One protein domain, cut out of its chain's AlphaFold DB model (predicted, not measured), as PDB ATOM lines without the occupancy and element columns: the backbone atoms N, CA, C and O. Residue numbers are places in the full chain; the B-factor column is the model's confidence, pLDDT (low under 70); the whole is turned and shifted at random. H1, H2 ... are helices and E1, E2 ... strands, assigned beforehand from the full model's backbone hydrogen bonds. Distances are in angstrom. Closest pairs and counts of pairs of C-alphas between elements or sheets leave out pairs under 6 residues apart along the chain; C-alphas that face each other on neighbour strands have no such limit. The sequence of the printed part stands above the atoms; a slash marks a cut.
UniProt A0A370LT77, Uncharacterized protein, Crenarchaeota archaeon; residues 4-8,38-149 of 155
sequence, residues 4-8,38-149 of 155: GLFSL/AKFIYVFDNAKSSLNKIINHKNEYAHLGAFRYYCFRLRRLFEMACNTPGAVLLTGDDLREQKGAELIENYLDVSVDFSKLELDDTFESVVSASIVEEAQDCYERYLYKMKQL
ATOM      1  N   GLY A   4     111.907 273.502 318.725       62.22
ATOM      2  CA  GLY A   4     110.627 273.393 318.019       62.22
ATOM      3  C   GLY A   4     109.644 272.434 318.702       62.22
ATOM      4  O   GLY A   4     108.448 272.714 318.744       62.22
ATOM      5  N   LEU A   5     110.145 271.372 319.338       63.47
ATOM      6  CA  LEU A   5     109.336 270.360 320.023       63.47
ATOM      7  C   LEU A   5     108.677 270.893 321.309       63.47
ATOM      8  O   LEU A   5     107.605 270.434 321.686       63.47
ATOM      9  N   PHE A   6     109.292 271.891 321.948       67.88
ATOM     10  CA  PHE A   6     108.807 272.525 323.184       67.88
ATOM     11  C   PHE A   6     108.134 273.880 322.925       67.88
ATOM     12  O   PHE A   6     107.766 274.575 323.865       67.88
ATOM     13  N   SER A   7     107.997 274.266 321.653       63.94
ATOM     14  CA  SER A   7     107.340 275.512 321.239       63.94
ATOM     15  C   SER A   7     105.828 275.370 321.037       63.94
ATOM     16  O   SER A   7     105.159 276.346 320.714       63.94
ATOM     17  N   LEU A   8     105.295 274.153 321.188       63.25
ATOM     18  CA  LEU A   8     103.868 273.879 321.084       63.25
ATOM     19  C   LEU A   8     103.177 274.260 322.396       63.25
ATOM     20  O   LEU A   8     103.463 273.676 323.440       63.25
ATOM     21  N   ALA A  38     108.420 258.042 331.226       86.31
ATOM     22  CA  ALA A  38     108.863 259.046 330.273       86.31
ATOM     23  C   ALA A  38     109.400 258.406 328.987       86.31
ATOM     24  O   ALA A  38     110.001 257.330 329.000       86.31
ATOM     25  N   LYS A  39     109.205 259.117 327.877       88.88
ATOM     26  CA  LYS A  39     109.858 258.846 326.598       88.88
ATOM     27  C   LYS A  39     111.198 259.586 326.564       88.88
ATOM     28  O   LYS A  39     111.272 260.737 326.986       88.88
ATOM     29  N   PHE A  40     112.252 258.934 326.080       90.62
ATOM     30  CA  PHE A  40     113.608 259.488 326.053       90.62
ATOM     31  C   PHE A  40     114.113 259.608 324.618       90.62
ATOM     32  O   PHE A  40     114.011 258.669 323.828       90.62
ATOM     33  N   ILE A  41     114.682 260.771 324.307       91.44
ATOM     34  CA  ILE A  41     115.365 261.060 323.047       91.44
ATOM     35  C   ILE A  41     116.780 261.507 323.410       91.44
ATOM     36  O   ILE A  41     116.975 262.540 324.053       91.44
ATOM     37  N   TYR A  42     117.771 260.709 323.031       92.25
ATOM     38  CA  TYR A  42     119.184 260.990 323.244       92.25
ATOM     39  C   TYR A  42     119.766 261.651 322.000       92.25
ATOM     40  O   TYR A  42     119.684 261.089 320.914       92.25
ATOM     41  N   VAL A  43     120.393 262.816 322.171       89.81
ATOM     42  CA  VAL A  43     121.074 263.532 321.085       89.81
ATOM     43  C   VAL A  43     122.577 263.555 321.354       89.81
ATOM     44  O   VAL A  43     123.014 264.045 322.397       89.81
ATOM     45  N   PHE A  44     123.358 263.016 320.421       90.50
ATOM     46  CA  PHE A  44     124.820 262.965 320.462       90.50
ATOM     47  C   PHE A  44     125.397 263.883 319.381       90.50
ATOM     48  O   PHE A  44     125.323 263.576 318.199       90.50
ATOM     49  N   ASP A  45     125.990 265.009 319.767       89.31
ATOM     50  CA  ASP A  45     126.671 265.901 318.821       89.31
ATOM     51  C   ASP A  45     128.186 265.651 318.845       89.31
ATOM     52  O   ASP A  45     128.728 265.165 319.841       89.31
ATOM     53  N   ASN A  46     128.869 265.968 317.746       89.62
ATOM     54  CA  ASN A  46     130.302 265.733 317.609       89.62
ATOM     55  C   ASN A  46     131.121 266.562 318.613       89.62
ATOM     56  O   ASN A  46     130.652 267.555 319.192       89.62
ATOM     57  N   ALA A  47     132.376 266.156 318.813       91.81
ATOM     58  CA  ALA A  47     133.234 266.744 319.831       91.81
ATOM     59  C   ALA A  47     133.478 268.241 319.613       91.81
ATOM     60  O   ALA A  47     133.347 269.027 320.550       91.81
ATOM     61  N   LYS A  48     133.802 268.653 318.383       89.69
ATOM     62  CA  LYS A  48     134.145 270.049 318.076       89.69
ATOM     63  C   LYS A  48     132.987 270.997 318.392       89.69
ATOM     64  O   LYS A  48     133.178 271.974 319.115       89.69
ATOM     65  N   SER A  49     131.799 270.691 317.872       86.94
ATOM     66  CA  SER A  49     130.579 271.471 318.106       86.94
ATOM     67  C   SER A  49     130.261 271.556 319.601       86.94
ATOM     68  O   SER A  49     130.109 272.646 320.159       86.94
ATOM     69  N   SER A  50     130.258 270.406 320.281       88.56
ATOM     70  CA  SER A  50     129.921 270.315 321.703       88.56
ATOM     71  C   SER A  50     130.907 271.058 322.601       88.56
ATOM     72  O   SER A  50     130.491 271.758 323.522       88.56
ATOM     73  N   LEU A  51     132.213 270.938 322.350       89.38
ATOM     74  CA  LEU A  51     133.241 271.608 323.148       89.38
ATOM     75  C   LEU A  51     133.173 273.124 322.999       89.38
ATOM     76  O   LEU A  51     133.235 273.824 324.009       89.38
ATOM     77  N   ASN A  52     132.998 273.629 321.776       87.00
ATOM     78  CA  ASN A  52     132.836 275.064 321.552       87.00
ATOM     79  C   ASN A  52     131.585 275.589 322.273       87.00
ATOM     80  O   ASN A  52     131.662 276.613 322.945       87.00
ATOM     81  N   LYS A  53     130.467 274.849 322.235       84.25
ATOM     82  CA  LYS A  53     129.258 275.179 323.011       84.25
ATOM     83  C   LYS A  53     129.534 275.214 324.516       84.25
ATOM     84  O   LYS A  53     129.146 276.168 325.177       84.25
ATOM     85  N   ILE A  54     130.225 274.210 325.063       86.06
ATOM     86  CA  ILE A  54     130.544 274.136 326.500       86.06
ATOM     87  C   ILE A  54     131.436 275.303 326.942       86.06
ATOM     88  O   ILE A  54     131.209 275.866 328.008       86.06
ATOM     89  N   ILE A  55     132.445 275.658 326.146       86.00
ATOM     90  CA  ILE A  55     133.400 276.724 326.480       86.00
ATOM     91  C   ILE A  55     132.734 278.096 326.381       86.00
ATOM     92  O   ILE A  55     132.852 278.903 327.303       86.00
ATOM     93  N   ASN A  56     131.990 278.338 325.302       80.75
ATOM     94  CA  ASN A  56     131.332 279.621 325.062       80.75
ATOM     95  C   ASN A  56     130.111 279.832 325.968       80.75
ATOM     96  O   ASN A  56     129.711 280.967 326.229       80.75
ATOM     97  N   HIS A  57     129.525 278.759 326.505       74.62
ATOM     98  CA  HIS A  57     128.458 278.861 327.489       74.62
ATOM     99  C   HIS A  57     129.020 279.359 328.834       74.62
ATOM    100  O   HIS A  57     129.506 278.588 329.661       74.62
ATOM    101  N   LYS A  58     128.900 280.677 329.047       63.38
ATOM    102  CA  LYS A  58     129.324 281.448 330.234       63.38
ATOM    103  C   LYS A  58     130.837 281.648 330.428       63.38
ATOM    104  O   LYS A  58     131.214 282.237 331.432       63.38
ATOM    105  N   ASN A  59     131.701 281.251 329.486       62.22
ATOM    106  CA  ASN A  59     133.172 281.376 329.595       62.22
ATOM    107  C   ASN A  59     133.779 280.706 330.850       62.22
ATOM    108  O   ASN A  59     134.871 281.060 331.290       62.22
ATOM    109  N   GLU A  60     133.079 279.746 331.456       66.50
ATOM    110  CA  GLU A  60     133.448 279.199 332.772       66.50
ATOM    111  C   GLU A  60     134.414 278.005 332.688       66.50
ATOM    112  O   GLU A  60     135.037 277.638 333.686       66.50
ATOM    113  N   TYR A  61     134.572 277.390 331.512       75.81
ATOM    114  CA  TYR A  61     135.343 276.155 331.373       75.81
ATOM    115  C   TYR A  61     136.680 276.364 330.663       75.81
ATOM    116  O   TYR A  61     136.742 276.668 329.475       75.81
ATOM    117  N   ALA A  62     137.774 276.060 331.368       85.75
ATOM    118  CA  ALA A  62     139.057 275.786 330.728       85.75
ATOM    119  C   ALA A  62     138.933 274.573 329.786       85.75
ATOM    120  O   ALA A  62     138.158 273.654 330.057       85.75
ATOM    121  N   HIS A  63     139.742 274.513 328.724       88.25
ATOM    122  CA  HIS A  63     139.592 273.511 327.658       88.25
ATOM    123  C   HIS A  63     139.608 272.064 328.187       88.25
ATOM    124  O   HIS A  63     138.766 271.248 327.816       88.25
ATOM    125  N   LEU A  64     140.520 271.753 329.116       88.94
ATOM    126  CA  LEU A  64     140.591 270.433 329.753       88.94
ATOM    127  C   LEU A  64     139.359 270.136 330.626       88.94
ATOM    128  O   LEU A  64     138.917 268.992 330.722       88.94
ATOM    129  N   GLY A  65     138.795 271.162 331.266       88.88
ATOM    130  CA  GLY A  65     137.545 271.061 332.017       88.88
ATOM    131  C   GLY A  65     136.362 270.764 331.097       88.88
ATOM    132  O   GLY A  65     135.599 269.840 331.381       88.88
ATOM    133  N   ALA A  66     136.267 271.468 329.966       89.50
ATOM    134  CA  ALA A  66     135.249 271.236 328.944       89.50
ATOM    135  C   ALA A  66     135.332 269.814 328.371       89.50
ATOM    136  O   ALA A  66     134.316 269.126 328.294       89.50
ATOM    137  N   PHE A  67     136.541 269.330 328.070       92.62
ATOM    138  CA  PHE A  67     136.786 267.946 327.657       92.62
ATOM    139  C   PHE A  67     136.290 266.923 328.680       92.62
ATOM    140  O   PHE A  67     135.512 266.026 328.352       92.62
ATOM    141  N   ARG A  68     136.712 267.055 329.942       91.81
ATOM    142  CA  ARG A  68     136.301 266.127 331.007       91.81
ATOM    143  C   ARG A  68     134.791 266.143 331.198       91.81
ATOM    144  O   ARG A  68     134.190 265.081 331.358       91.81
ATOM    145  N   TYR A  69     134.191 267.330 331.159       90.25
ATOM    146  CA  TYR A  69     132.750 267.496 331.257       90.25
ATOM    147  C   TYR A  69     132.037 266.810 330.088       90.25
ATOM    148  O   TYR A  69     131.167 265.975 330.323       90.25
ATOM    149  N   TYR A  70     132.462 267.061 328.851       91.56
ATOM    150  CA  TYR A  70     131.932 266.414 327.651       91.56
ATOM    151  C   TYR A  70     131.962 264.881 327.754       91.56
ATOM    152  O   TYR A  70     130.925 264.220 327.656       91.56
ATOM    153  N   CYS A  71     133.124 264.306 328.068       93.00
ATOM    154  CA  CYS A  71     133.293 262.861 328.228       93.00
ATOM    155  C   CYS A  71     132.411 262.285 329.347       93.00
ATOM    156  O   CYS A  71     131.808 261.219 329.194       93.00
ATOM    157  N   PHE A  72     132.306 262.994 330.474       91.31
ATOM    158  CA  PHE A  72     131.416 262.617 331.569       91.31
ATOM    159  C   PHE A  72     129.945 262.617 331.132       91.31
ATOM    160  O   PHE A  72     129.202 261.697 331.479       91.31
ATOM    161  N   ARG A  73     129.521 263.607 330.338       88.44
ATOM    162  CA  ARG A  73     128.150 263.701 329.824       88.44
ATOM    163  C   ARG A  73     127.801 262.541 328.905       88.44
ATOM    164  O   ARG A  73     126.763 261.924 329.133       88.44
ATOM    165  N   LEU A  74     128.672 262.191 327.959       92.75
ATOM    166  CA  LEU A  74     128.470 261.032 327.079       92.75
ATOM    167  C   LEU A  74     128.335 259.732 327.874       92.75
ATOM    168  O   LEU A  74     127.411 258.952 327.648       92.75
ATOM    169  N   ARG A  75     129.209 259.534 328.870       92.81
ATOM    170  CA  ARG A  75     129.119 258.390 329.781       92.81
ATOM    171  C   ARG A  75     127.764 258.325 330.481       92.81
ATOM    172  O   ARG A  75     127.185 257.247 330.576       92.81
ATOM    173  N   ARG A  76     127.265 259.453 330.989       89.44
ATOM    174  CA  ARG A  76     125.972 259.497 331.682       89.44
ATOM    175  C   ARG A  76     124.795 259.241 330.756       89.44
ATOM    176  O   ARG A  76     123.902 258.505 331.156       89.44
ATOM    177  N   LEU A  77     124.813 259.774 329.535       91.50
ATOM    178  CA  LEU A  77     123.787 259.457 328.537       91.50
ATOM    179  C   LEU A  77     123.759 257.954 328.239       91.50
ATOM    180  O   LEU A  77     122.691 257.359 328.257       91.50
ATOM    181  N   PHE A  78     124.929 257.330 328.080       93.50
ATOM    182  CA  PHE A  78     125.024 255.880 327.912       93.50
ATOM    183  C   PHE A  78     124.451 255.101 329.104       93.50
ATOM    184  O   PHE A  78     123.652 254.187 328.923       93.50
ATOM    185  N   GLU A  79     124.804 255.476 330.336       91.06
ATOM    186  CA  GLU A  79     124.271 254.824 331.539       91.06
ATOM    187  C   GLU A  79     122.739 254.958 331.657       91.06
ATOM    188  O   GLU A  79     122.076 254.017 332.098       91.06
ATOM    189  N   MET A  80     122.168 256.096 331.250       90.44
ATOM    190  CA  MET A  80     120.715 256.283 331.181       90.44
ATOM    191  C   MET A  80     120.093 255.397 330.100       90.44
ATOM    192  O   MET A  80     119.137 254.680 330.386       90.44
ATOM    193  N   ALA A  81     120.681 255.382 328.902       93.19
ATOM    194  CA  ALA A  81     120.186 254.620 327.763       93.19
ATOM    195  C   ALA A  81     120.117 253.111 328.035       93.19
ATOM    196  O   ALA A  81     119.149 252.463 327.647       93.19
ATOM    197  N   CYS A  82     121.069 252.565 328.804       92.75
ATOM    198  CA  CYS A  82     121.019 251.177 329.278       92.75
ATOM    199  C   CYS A  82     119.743 250.833 330.070       92.75
ATOM    200  O   CYS A  82     119.419 249.659 330.218       92.75
ATOM    201  N   ASN A  83     119.047 251.829 330.627       91.19
ATOM    202  CA  ASN A  83     117.841 251.653 331.438       91.19
ATOM    203  C   ASN A  83     116.556 252.093 330.715       91.19
ATOM    204  O   ASN A  83     115.488 252.061 331.324       91.19
ATOM    205  N   THR A  84     116.640 252.505 329.448       92.38
ATOM    206  CA  THR A  84     115.497 253.004 328.666       92.38
ATOM    207  C   THR A  84     115.447 252.311 327.297       92.38
ATOM    208  O   THR A  84     115.720 252.957 326.281       92.38
ATOM    209  N   PRO A  85     115.152 250.999 327.247       93.31
ATOM    210  CA  PRO A  85     115.028 250.280 325.981       93.31
ATOM    211  C   PRO A  85     113.905 250.871 325.116       93.31
ATOM    212  O   PRO A  85     112.900 251.370 325.628       93.31
ATOM    213  N   GLY A  86     114.093 250.847 323.799       93.81
ATOM    214  CA  GLY A  86     113.184 251.424 322.810       93.81
ATOM    215  C   GLY A  86     113.188 252.956 322.734       93.81
ATOM    216  O   GLY A  86     112.402 253.513 321.964       93.81
ATOM    217  N   ALA A  87     114.037 253.639 323.514       94.94
ATOM    218  CA  ALA A  87     114.267 255.078 323.397       94.94
ATOM    219  C   ALA A  87     114.922 255.440 322.054       94.94
ATOM    220  O   ALA A  87     115.489 254.584 321.374       94.94
ATOM    221  N   VAL A  88     114.848 256.715 321.677       94.88
ATOM    222  CA  VAL A  88     115.398 257.207 320.407       94.88
ATOM    223  C   VAL A  88     116.825 257.708 320.602       94.88
ATOM    224  O   VAL A  88     117.116 258.406 321.575       94.88
ATOM    225  N   LEU A  89     117.705 257.376 319.662       95.44
ATOM    226  CA  LEU A  89     119.046 257.933 319.529       95.44
ATOM    227  C   LEU A  89     119.135 258.716 318.218       95.44
ATOM    228  O   LEU A  89     118.820 258.186 317.159       95.44
ATOM    229  N   LEU A  90     119.624 259.949 318.308       92.31
ATOM    230  CA  LEU A  90     119.949 260.807 317.175       92.31
ATOM    231  C   LEU A  90     121.342 261.398 317.344       92.31
ATOM    232  O   LEU A  90     121.803 261.653 318.462       92.31
ATOM    233  N   THR A  91     121.996 261.668 316.227       91.50
ATOM    234  CA  THR A  91     123.219 262.459 316.172       91.50
ATOM    235  C   THR A  91     122.922 263.919 315.828       91.50
ATOM    236  O   THR A  91     121.831 264.271 315.376       91.50
ATOM    237  N   GLY A  92     123.903 264.798 316.047       86.81
ATOM    238  CA  GLY A  92     123.827 266.182 315.576       86.81
ATOM    239  C   GLY A  92     123.629 266.270 314.059       86.81
ATOM    240  O   GLY A  92     122.906 267.145 313.590       86.81
ATOM    241  N   ASP A  93     124.207 265.334 313.305       85.88
ATOM    242  CA  ASP A  93     124.067 265.273 311.849       85.88
ATOM    243  C   ASP A  93     122.666 264.810 311.435       85.88
ATOM    244  O   ASP A  93     122.066 265.437 310.568       85.88
ATOM    245  N   ASP A  94     122.074 263.836 312.136       86.94
ATOM    246  CA  ASP A  94     120.687 263.406 311.879       86.94
ATOM    247  C   ASP A  94     119.687 264.554 312.059       86.94
ATOM    248  O   ASP A  94     118.682 264.645 311.352       86.94
ATOM    249  N   LEU A  95     119.962 265.453 313.007       82.75
ATOM    250  CA  LEU A  95     119.159 266.651 313.213       82.75
ATOM    251  C   LEU A  95     119.394 267.704 312.119       82.75
ATOM    252  O   LEU A  95     118.422 268.289 311.645       82.75
ATOM    253  N   ARG A  96     120.647 267.931 311.693       80.44
ATOM    254  CA  ARG A  96     120.981 268.859 310.589       80.44
ATOM    255  C   ARG A  96     120.367 268.417 309.263       80.44
ATOM    256  O   ARG A  96     119.873 269.245 308.505       80.44
ATOM    257  N   GLU A  97     120.394 267.117 309.002       82.62
ATOM    258  CA  GLU A  97     119.892 266.502 307.773       82.62
ATOM    259  C   GLU A  97     118.389 266.188 307.832       82.62
ATOM    260  O   GLU A  97     117.842 265.654 306.873       82.62
ATOM    261  N   GLN A  98     117.716 266.529 308.939       79.00
ATOM    262  CA  GLN A  98     116.287 266.282 309.182       79.00
ATOM    263  C   GLN A  98     115.877 264.798 309.104       79.00
ATOM    264  O   GLN A  98     114.702 264.479 308.941       79.00
ATOM    265  N   LYS A  99     116.834 263.888 309.300       81.38
ATOM    266  CA  LYS A  99     116.639 262.431 309.316       81.38
ATOM    267  C   LYS A  99     115.931 261.936 310.582       81.38
ATOM    268  O   LYS A  99     115.289 260.902 310.594       81.38
ATOM    269  N   GLY A 100     115.963 262.703 311.671       82.56
ATOM    270  CA  GLY A 100     115.307 262.312 312.927       82.56
ATOM    271  C   GLY A 100     113.790 262.534 312.998       82.56
ATOM    272  O   GLY A 100     113.193 262.186 314.020       82.56
ATOM    273  N   ALA A 101     113.178 263.150 311.980       83.06
ATOM    274  CA  ALA A 101     111.824 263.694 312.077       83.06
ATOM    275  C   ALA A 101     110.753 262.616 312.257       83.06
ATOM    276  O   ALA A 101     110.132 262.522 313.316       83.06
ATOM    277  N   GLU A 102     110.610 261.752 311.253       85.06
ATOM    278  CA  GLU A 102     109.633 260.662 311.245       85.06
ATOM    279  C   GLU A 102     109.832 259.718 312.441       85.06
ATOM    280  O   GLU A 102     108.875 259.257 313.069       85.06
ATOM    281  N   LEU A 103     111.090 259.466 312.817       88.88
ATOM    282  CA  LEU A 103     111.412 258.638 313.972       88.88
ATOM    283  C   LEU A 103     110.874 259.236 315.280       88.88
ATOM    284  O   LEU A 103     110.316 258.508 316.108       88.88
ATOM    285  N   ILE A 104     111.039 260.545 315.481       88.06
ATOM    286  CA  ILE A 104     110.536 261.242 316.668       88.06
ATOM    287  C   ILE A 104     109.011 261.311 316.655       88.06
ATOM    288  O   ILE A 104     108.409 261.049 317.697       88.06
ATOM    289  N   GLU A 105     108.394 261.615 315.514       87.12
ATOM    290  CA  GLU A 105     106.935 261.679 315.378       87.12
ATOM    291  C   GLU A 105     106.287 260.350 315.770       87.12
ATOM    292  O   GLU A 105     105.457 260.296 316.680       87.12
ATOM    293  N   ASN A 106     106.763 259.253 315.177       89.31
ATOM    294  CA  ASN A 106     106.289 257.905 315.479       89.31
ATOM    295  C   ASN A 106     106.580 257.491 316.928       89.31
ATOM    296  O   ASN A 106     105.801 256.768 317.553       89.31
ATOM    297  N   TYR A 107     107.720 257.909 317.482       91.31
ATOM    298  CA  TYR A 107     108.075 257.574 318.857       91.31
ATOM    299  C   TYR A 107     107.208 258.313 319.873       91.31
ATOM    300  O   TYR A 107     106.759 257.713 320.856       91.31
ATOM    301  N   LEU A 108     106.982 259.609 319.667       86.25
ATOM    302  CA  LEU A 108     106.238 260.458 320.586       86.25
ATOM    303  C   LEU A 108     104.722 260.401 320.367       86.25
ATOM    304  O   LEU A 108     104.014 260.651 321.340       86.25
ATOM    305  N   ASP A 109     104.260 259.939 319.203       85.94
ATOM    306  CA  ASP A 109     102.861 259.986 318.747       85.94
ATOM    307  C   ASP A 109     102.360 261.432 318.590       85.94
ATOM    308  O   ASP A 109     101.299 261.821 319.073       85.94
ATOM    309  N   VAL A 110     103.195 262.270 317.968       80.44
ATOM    310  CA  VAL A 110     102.890 263.676 317.667       80.44
ATOM    311  C   VAL A 110     103.378 264.031 316.268       80.44
ATOM    312  O   VAL A 110     104.328 263.430 315.780       80.44
ATOM    313  N   SER A 111     102.769 265.040 315.643       77.38
ATOM    314  CA  SER A 111     103.337 265.657 314.441       77.38
ATOM    315  C   SER A 111     104.274 266.790 314.852       77.38
ATOM    316  O   SER A 111     103.890 267.667 315.631       77.38
ATOM    317  N   VAL A 112     105.511 266.752 314.365       69.06
ATOM    318  CA  VAL A 112     106.572 267.696 314.715       69.06
ATOM    319  C   VAL A 112     107.108 268.326 313.443       69.06
ATOM    320  O   VAL A 112     107.652 267.663 312.568       69.06
ATOM    321  N   ASP A 113     107.047 269.648 313.387       71.81
ATOM    322  CA  ASP A 113     107.689 270.403 312.322       71.81
ATOM    323  C   ASP A 113     109.191 270.584 312.614       71.81
ATOM    324  O   ASP A 113     109.600 271.471 313.373       71.81
ATOM    325  N   PHE A 114     110.022 269.732 312.007       67.81
ATOM    326  CA  PHE A 114     111.482 269.774 312.145       67.81
ATOM    327  C   PHE A 114     112.126 270.980 311.448       67.81
ATOM    328  O   PHE A 114     113.266 271.317 311.770       67.81
ATOM    329  N   SER A 115     111.411 271.691 310.564       64.88
ATOM    330  CA  SER A 115     111.955 272.881 309.888       64.88
ATOM    331  C   SER A 115     112.304 274.016 310.860       64.88
ATOM    332  O   SER A 115     113.111 274.885 310.539       64.88
ATOM    333  N   LYS A 116     111.749 273.976 312.079       63.81
ATOM    334  CA  LYS A 116     112.006 274.932 313.167       63.81
ATOM    335  C   LYS A 116     113.177 274.546 314.072       63.81
ATOM    336  O   LYS A 116     113.424 275.207 315.082       63.81
ATOM    337  N   LEU A 117     113.881 273.455 313.775       65.44
ATOM    338  CA  LEU A 117     115.032 273.023 314.559       65.44
ATOM    339  C   LEU A 117     116.290 273.770 314.137       65.44
ATOM    340  O   LEU A 117     117.120 273.272 313.383       65.44
ATOM    341  N   GLU A 118     116.464 274.963 314.688       60.50
ATOM    342  CA  GLU A 118     117.725 275.677 314.554       60.50
ATOM    343  C   GLU A 118     118.799 274.993 315.418       60.50
ATOM    344  O   GLU A 118     118.740 274.932 316.660       60.50
ATOM    345  N   LEU A 119     119.793 274.414 314.747       65.00
ATOM    346  CA  LEU A 119     121.056 274.061 315.373       65.00
ATOM    347  C   LEU A 119     121.973 275.264 315.249       65.00
ATOM    348  O   LEU A 119     122.455 275.595 314.173       65.00
ATOM    349  N   ASP A 120     122.189 275.920 316.383       63.22
ATOM    350  CA  ASP A 120     123.228 276.923 316.481       63.22
ATOM    351  C   ASP A 120     124.587 276.223 316.371       63.22
ATOM    352  O   ASP A 120     125.004 275.487 317.273       63.22
ATOM    353  N   ASP A 121     125.232 276.412 315.228       61.38
ATOM    354  CA  ASP A 121     126.603 275.991 314.947       61.38
ATOM    355  C   ASP A 121     127.548 277.208 314.880       61.38
ATOM    356  O   ASP A 121     128.730 277.067 314.551       61.38
ATOM    357  N   THR A 122     127.061 278.410 315.215       57.16
ATOM    358  CA  THR A 122     127.827 279.655 315.098       57.16
ATOM    359  C   THR A 122     128.682 279.910 316.330       57.16
ATOM    360  O   THR A 122     128.416 280.772 317.161       57.16
ATOM    361  N   PHE A 123     129.773 279.157 316.432       64.06
ATOM    362  CA  PHE A 123     130.784 279.391 317.457       64.06
ATOM    363  C   PHE A 123     132.156 279.596 316.832       64.06
ATOM    364  O   PHE A 123     132.590 278.814 315.982       64.06
ATOM    365  N   GLU A 124     132.879 280.618 317.297       67.25
ATOM    366  CA  GLU A 124     134.311 280.706 317.029       67.25
ATOM    367  C   GLU A 124     134.989 279.444 317.571       67.25
ATOM    368  O   GLU A 124     134.714 278.985 318.683       67.25
ATOM    369  N   SER A 125     135.839 278.825 316.751       67.31
ATOM    370  CA  SER A 125     136.541 277.602 317.129       67.31
ATOM    371  C   SER A 125     137.675 277.948 318.089       67.31
ATOM    372  O   SER A 125     138.807 278.151 317.658       67.31
ATOM    373  N   VAL A 126     137.369 278.008 319.385       75.75
ATOM    374  CA  VAL A 126     138.335 278.399 320.425       75.75
ATOM    375  C   VAL A 126     139.147 277.201 320.929       75.75
ATOM    376  O   VAL A 126     140.250 277.370 321.445       75.75
ATOM    377  N   VAL A 127     138.646 275.970 320.768       83.00
ATOM    378  CA  VAL A 127     139.295 274.779 321.335       83.00
ATOM    379  C   VAL A 127     140.437 274.239 320.458       83.00
ATOM    380  O   VAL A 127     140.363 274.222 319.231       83.00
ATOM    381  N   SER A 128     141.510 273.766 321.100       86.25
ATOM    382  CA  SER A 128     142.699 273.227 320.431       86.25
ATOM    383  C   SER A 128     142.424 271.882 319.757       86.25
ATOM    384  O   SER A 128     141.770 271.024 320.351       86.25
ATOM    385  N   ALA A 129     143.015 271.655 318.580       87.56
ATOM    386  CA  ALA A 129     142.818 270.441 317.782       87.56
ATOM    387  C   ALA A 129     143.097 269.133 318.545       87.56
ATOM    388  O   ALA A 129     142.307 268.203 318.439       87.56
ATOM    389  N   SER A 130     144.143 269.088 319.376       90.44
ATOM    390  CA  SER A 130     144.469 267.901 320.184       90.44
ATOM    391  C   SER A 130     143.338 267.495 321.135       90.44
ATOM    392  O   SER A 130     142.991 266.327 321.244       90.44
ATOM    393  N   ILE A 131     142.706 268.474 321.788       91.44
ATOM    394  CA  ILE A 131     141.577 268.230 322.696       91.44
ATOM    395  C   ILE A 131     140.336 267.795 321.912       91.44
ATOM    396  O   ILE A 131     139.567 266.971 322.407       91.44
ATOM    397  N   VAL A 132     140.129 268.330 320.702       92.88
ATOM    398  CA  VAL A 132     139.042 267.874 319.823       92.88
ATOM    399  C   VAL A 132     139.227 266.409 319.462       92.88
ATOM    400  O   VAL A 132     138.261 265.663 319.547       92.88
ATOM    401  N   GLU A 133     140.437 266.001 319.089       94.38
ATOM    402  CA  GLU A 133     140.752 264.624 318.699       94.38
ATOM    403  C   GLU A 133     140.492 263.644 319.852       94.38
ATOM    404  O   GLU A 133     139.694 262.721 319.710       94.38
ATOM    405  N   GLU A 134     141.019 263.920 321.049       94.00
ATOM    406  CA  GLU A 134     140.759 263.084 322.234       94.00
ATOM    407  C   GLU A 134     139.265 263.026 322.608       94.00
ATOM    408  O   GLU A 134     138.734 261.999 323.048       94.00
ATOM    409  N   ALA A 135     138.554 264.147 322.470       95.12
ATOM    410  CA  ALA A 135     137.116 264.197 322.696       95.12
ATOM    411  C   ALA A 135     136.346 263.404 321.632       95.12
ATOM    412  O   ALA A 135     135.337 262.771 321.954       95.12
ATOM    413  N   GLN A 136     136.816 263.422 320.388       96.06
ATOM    414  CA  GLN A 136     136.220 262.706 319.271       96.06
ATOM    415  C   GLN A 136     136.354 261.191 319.462       96.06
ATOM    416  O   GLN A 136     135.355 260.485 319.342       96.06
ATOM    417  N   ASP A 137     137.500 260.699 319.935       96.31
ATOM    418  CA  ASP A 137     137.651 259.290 320.327       96.31
ATOM    419  C   ASP A 137     136.627 258.884 321.400       96.31
ATOM    420  O   ASP A 137     136.052 257.789 321.391       96.31
ATOM    421  N   CYS A 138     136.368 259.779 322.361       95.62
ATOM    422  CA  CYS A 138     135.361 259.538 323.386       95.62
ATOM    423  C   CYS A 138     133.942 259.496 322.803       95.62
ATOM    424  O   CYS A 138     133.166 258.607 323.173       95.62
ATOM    425  N   TYR A 139     133.622 260.426 321.899       96.75
ATOM    426  CA  TYR A 139     132.368 260.456 321.146       96.75
ATOM    427  C   TYR A 139     132.134 259.144 320.408       96.75
ATOM    428  O   TYR A 139     131.127 258.485 320.656       96.75
ATOM    429  N   GLU A 140     133.085 258.720 319.577       97.00
ATOM    430  CA  GLU A 140     132.956 257.525 318.740       97.00
ATOM    431  C   GLU A 140     132.794 256.268 319.585       97.00
ATOM    432  O   GLU A 140     131.898 255.456 319.344       97.00
ATOM    433  N   ARG A 141     133.586 256.145 320.655       97.12
ATOM    434  CA  ARG A 141     133.478 255.030 321.597       97.12
ATOM    435  C   ARG A 141     132.092 254.939 322.232       97.12
ATOM    436  O   ARG A 141     131.577 253.832 322.395       97.12
ATOM    437  N   TYR A 142     131.511 256.057 322.669       96.94
ATOM    438  CA  TYR A 142     130.193 256.031 323.304       96.94
ATOM    439  C   TYR A 142     129.057 255.924 322.294       96.94
ATOM    440  O   TYR A 142     128.108 255.200 322.572       96.94
ATOM    441  N   LEU A 143     129.168 256.545 321.120       96.69
ATOM    442  CA  LEU A 143     128.202 256.370 320.039       96.69
ATOM    443  C   LEU A 143     128.148 254.907 319.591       96.69
ATOM    444  O   LEU A 143     127.063 254.341 319.490       96.69
ATOM    445  N   TYR A 144     129.307 254.268 319.408       97.06
ATOM    446  CA  TYR A 144     129.386 252.841 319.111       97.06
ATOM    447  C   TYR A 144     128.657 252.016 320.173       97.06
ATOM    448  O   TYR A 144     127.803 251.203 319.835       97.06
ATOM    449  N   LYS A 145     128.928 252.268 321.462       96.88
ATOM    450  CA  LYS A 145     128.247 251.578 322.569       96.88
ATOM    451  C   LYS A 145     126.739 251.823 322.590       96.88
ATOM    452  O   LYS A 145     125.999 250.884 322.850       96.88
ATOM    453  N   MET A 146     126.290 253.048 322.320       95.88
ATOM    454  CA  MET A 146     124.868 253.395 322.234       95.88
ATOM    455  C   MET A 146     124.174 252.625 321.109       95.88
ATOM    456  O   MET A 146     123.102 252.077 321.334       95.88
ATOM    457  N   LYS A 147     124.812 252.505 319.938       95.56
ATOM    458  CA  LYS A 147     124.298 251.723 318.798       95.56
ATOM    459  C   LYS A 147     124.230 250.208 319.059       95.56
ATOM    460  O   LYS A 147     123.600 249.499 318.290       95.56
ATOM    461  N   GLN A 148     124.867 249.696 320.118       96.88
ATOM    462  CA  GLN A 148     124.733 248.292 320.546       96.88
ATOM    463  C   GLN A 148     123.567 248.064 321.527       96.88
ATOM    464  O   GLN A 148     123.316 246.924 321.917       96.88
ATOM    465  N   LEU A 149     122.901 249.125 321.986       96.25
ATOM    466  CA  LEU A 149     121.741 249.027 322.872       96.25
ATOM    467  C   LEU A 149     120.450 248.858 322.059       96.25
ATOM    468  O   LEU A 149     120.404 249.170 320.873       96.25
TER     469      LEU A 149
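AT A GLANCE: This is residues 4 to 8 and 38 to 149 of the 155 residues of an uncharacterized protein of Crenarchaeota archaeon (UniProt A0A370LT77). Two long helices, H2 and H5, run side by side and the same way; the shorter H1 packs across the earlier parts of both, and a small sheet of two strands, E1 and E2, sits near their later parts. H4 lies beyond the sheet, farthest from the middle, and the long link of residues 109 to 128 runs from there back to the start of H5. The printed part has 117 residues, with five named helices and two named strands in the order E1 H1 H2 E2 H3 H4 H5; the sheet is parallel and the class is mostly helix. The whole is compact, with a radius of gyration of the C-alphas of 15.0 A and spans of 41 by 30 by 22 A.

HOW THE PARTS SIT: Past residues 4 to 8 and the cut, look first at E1, residues 41 to 44, and its parallel neighbour E2, residues 88 to 91, at 22 degrees. There N 42 and O 88 are within hydrogen-bond range at 2.8 A, as are N 90 and O 42 at 2.8 A. Between these strands come H1, residues 47 to 56, and H2, residues 63 to 81, making a strand-helix-strand unit, two parallel neighbour strands joined through helices, with a right-handed crossover. H1 touches H2 with residues 63 to 70 of H2 alone, opposite ways at a steep tilt of 62 degrees; the closest C-alphas are those of Ile 54 and Ala 66, 6.0 A apart. Go on to H5, residues 129 to 147, which touches H2 the same way at a shallow tilt of 2 degrees, closest at the C-alphas of Phe 78 and Met 146, 6.2 A. H1 also touches H5, with residues 132 to 139 of H5 alone, closest at the C-alphas of Ala 47 and Gln 136, 5.1 A. The closest C-alphas of E1 and H2 are those of Tyr 42 and Leu 77, 7.2 A. H3, residues 92 to 96, and H4, residues 101 to 108, are close but not clearly touching, with the C-alphas of Leu 95 and Ala 101 8.0 A apart. In H1, H2, H3, H4 and H5 every O i to N i+4 pair is within hydrogen-bond range.

IN THESE COORDINATES: Find C-alpha 41 at (115.365, 261.060, 323.047), where E1 begins. H1 measures 14.0 A from first to last C-alpha. From C-alpha 63 at (139.592, 273.511, 327.658) H2 runs 27.1 A. H5 runs 26.4 A and ends at C-alpha 147 at (124.298, 251.723, 318.798).

THE WHOLE: The two C-alphas farthest apart, those of Asp 109 and Ser 130, are 42.4 A apart. Residues 9 to 37 are not printed, and C-alphas 8 and 38 are 18.1 A apart across the cut. The link H4 to H5 is long, with 20 residues. Mean pLDDT of the printed part is 84.9; look for values under 70 at residues 4 to 8, 58 to 60, 112 and 114 to 125.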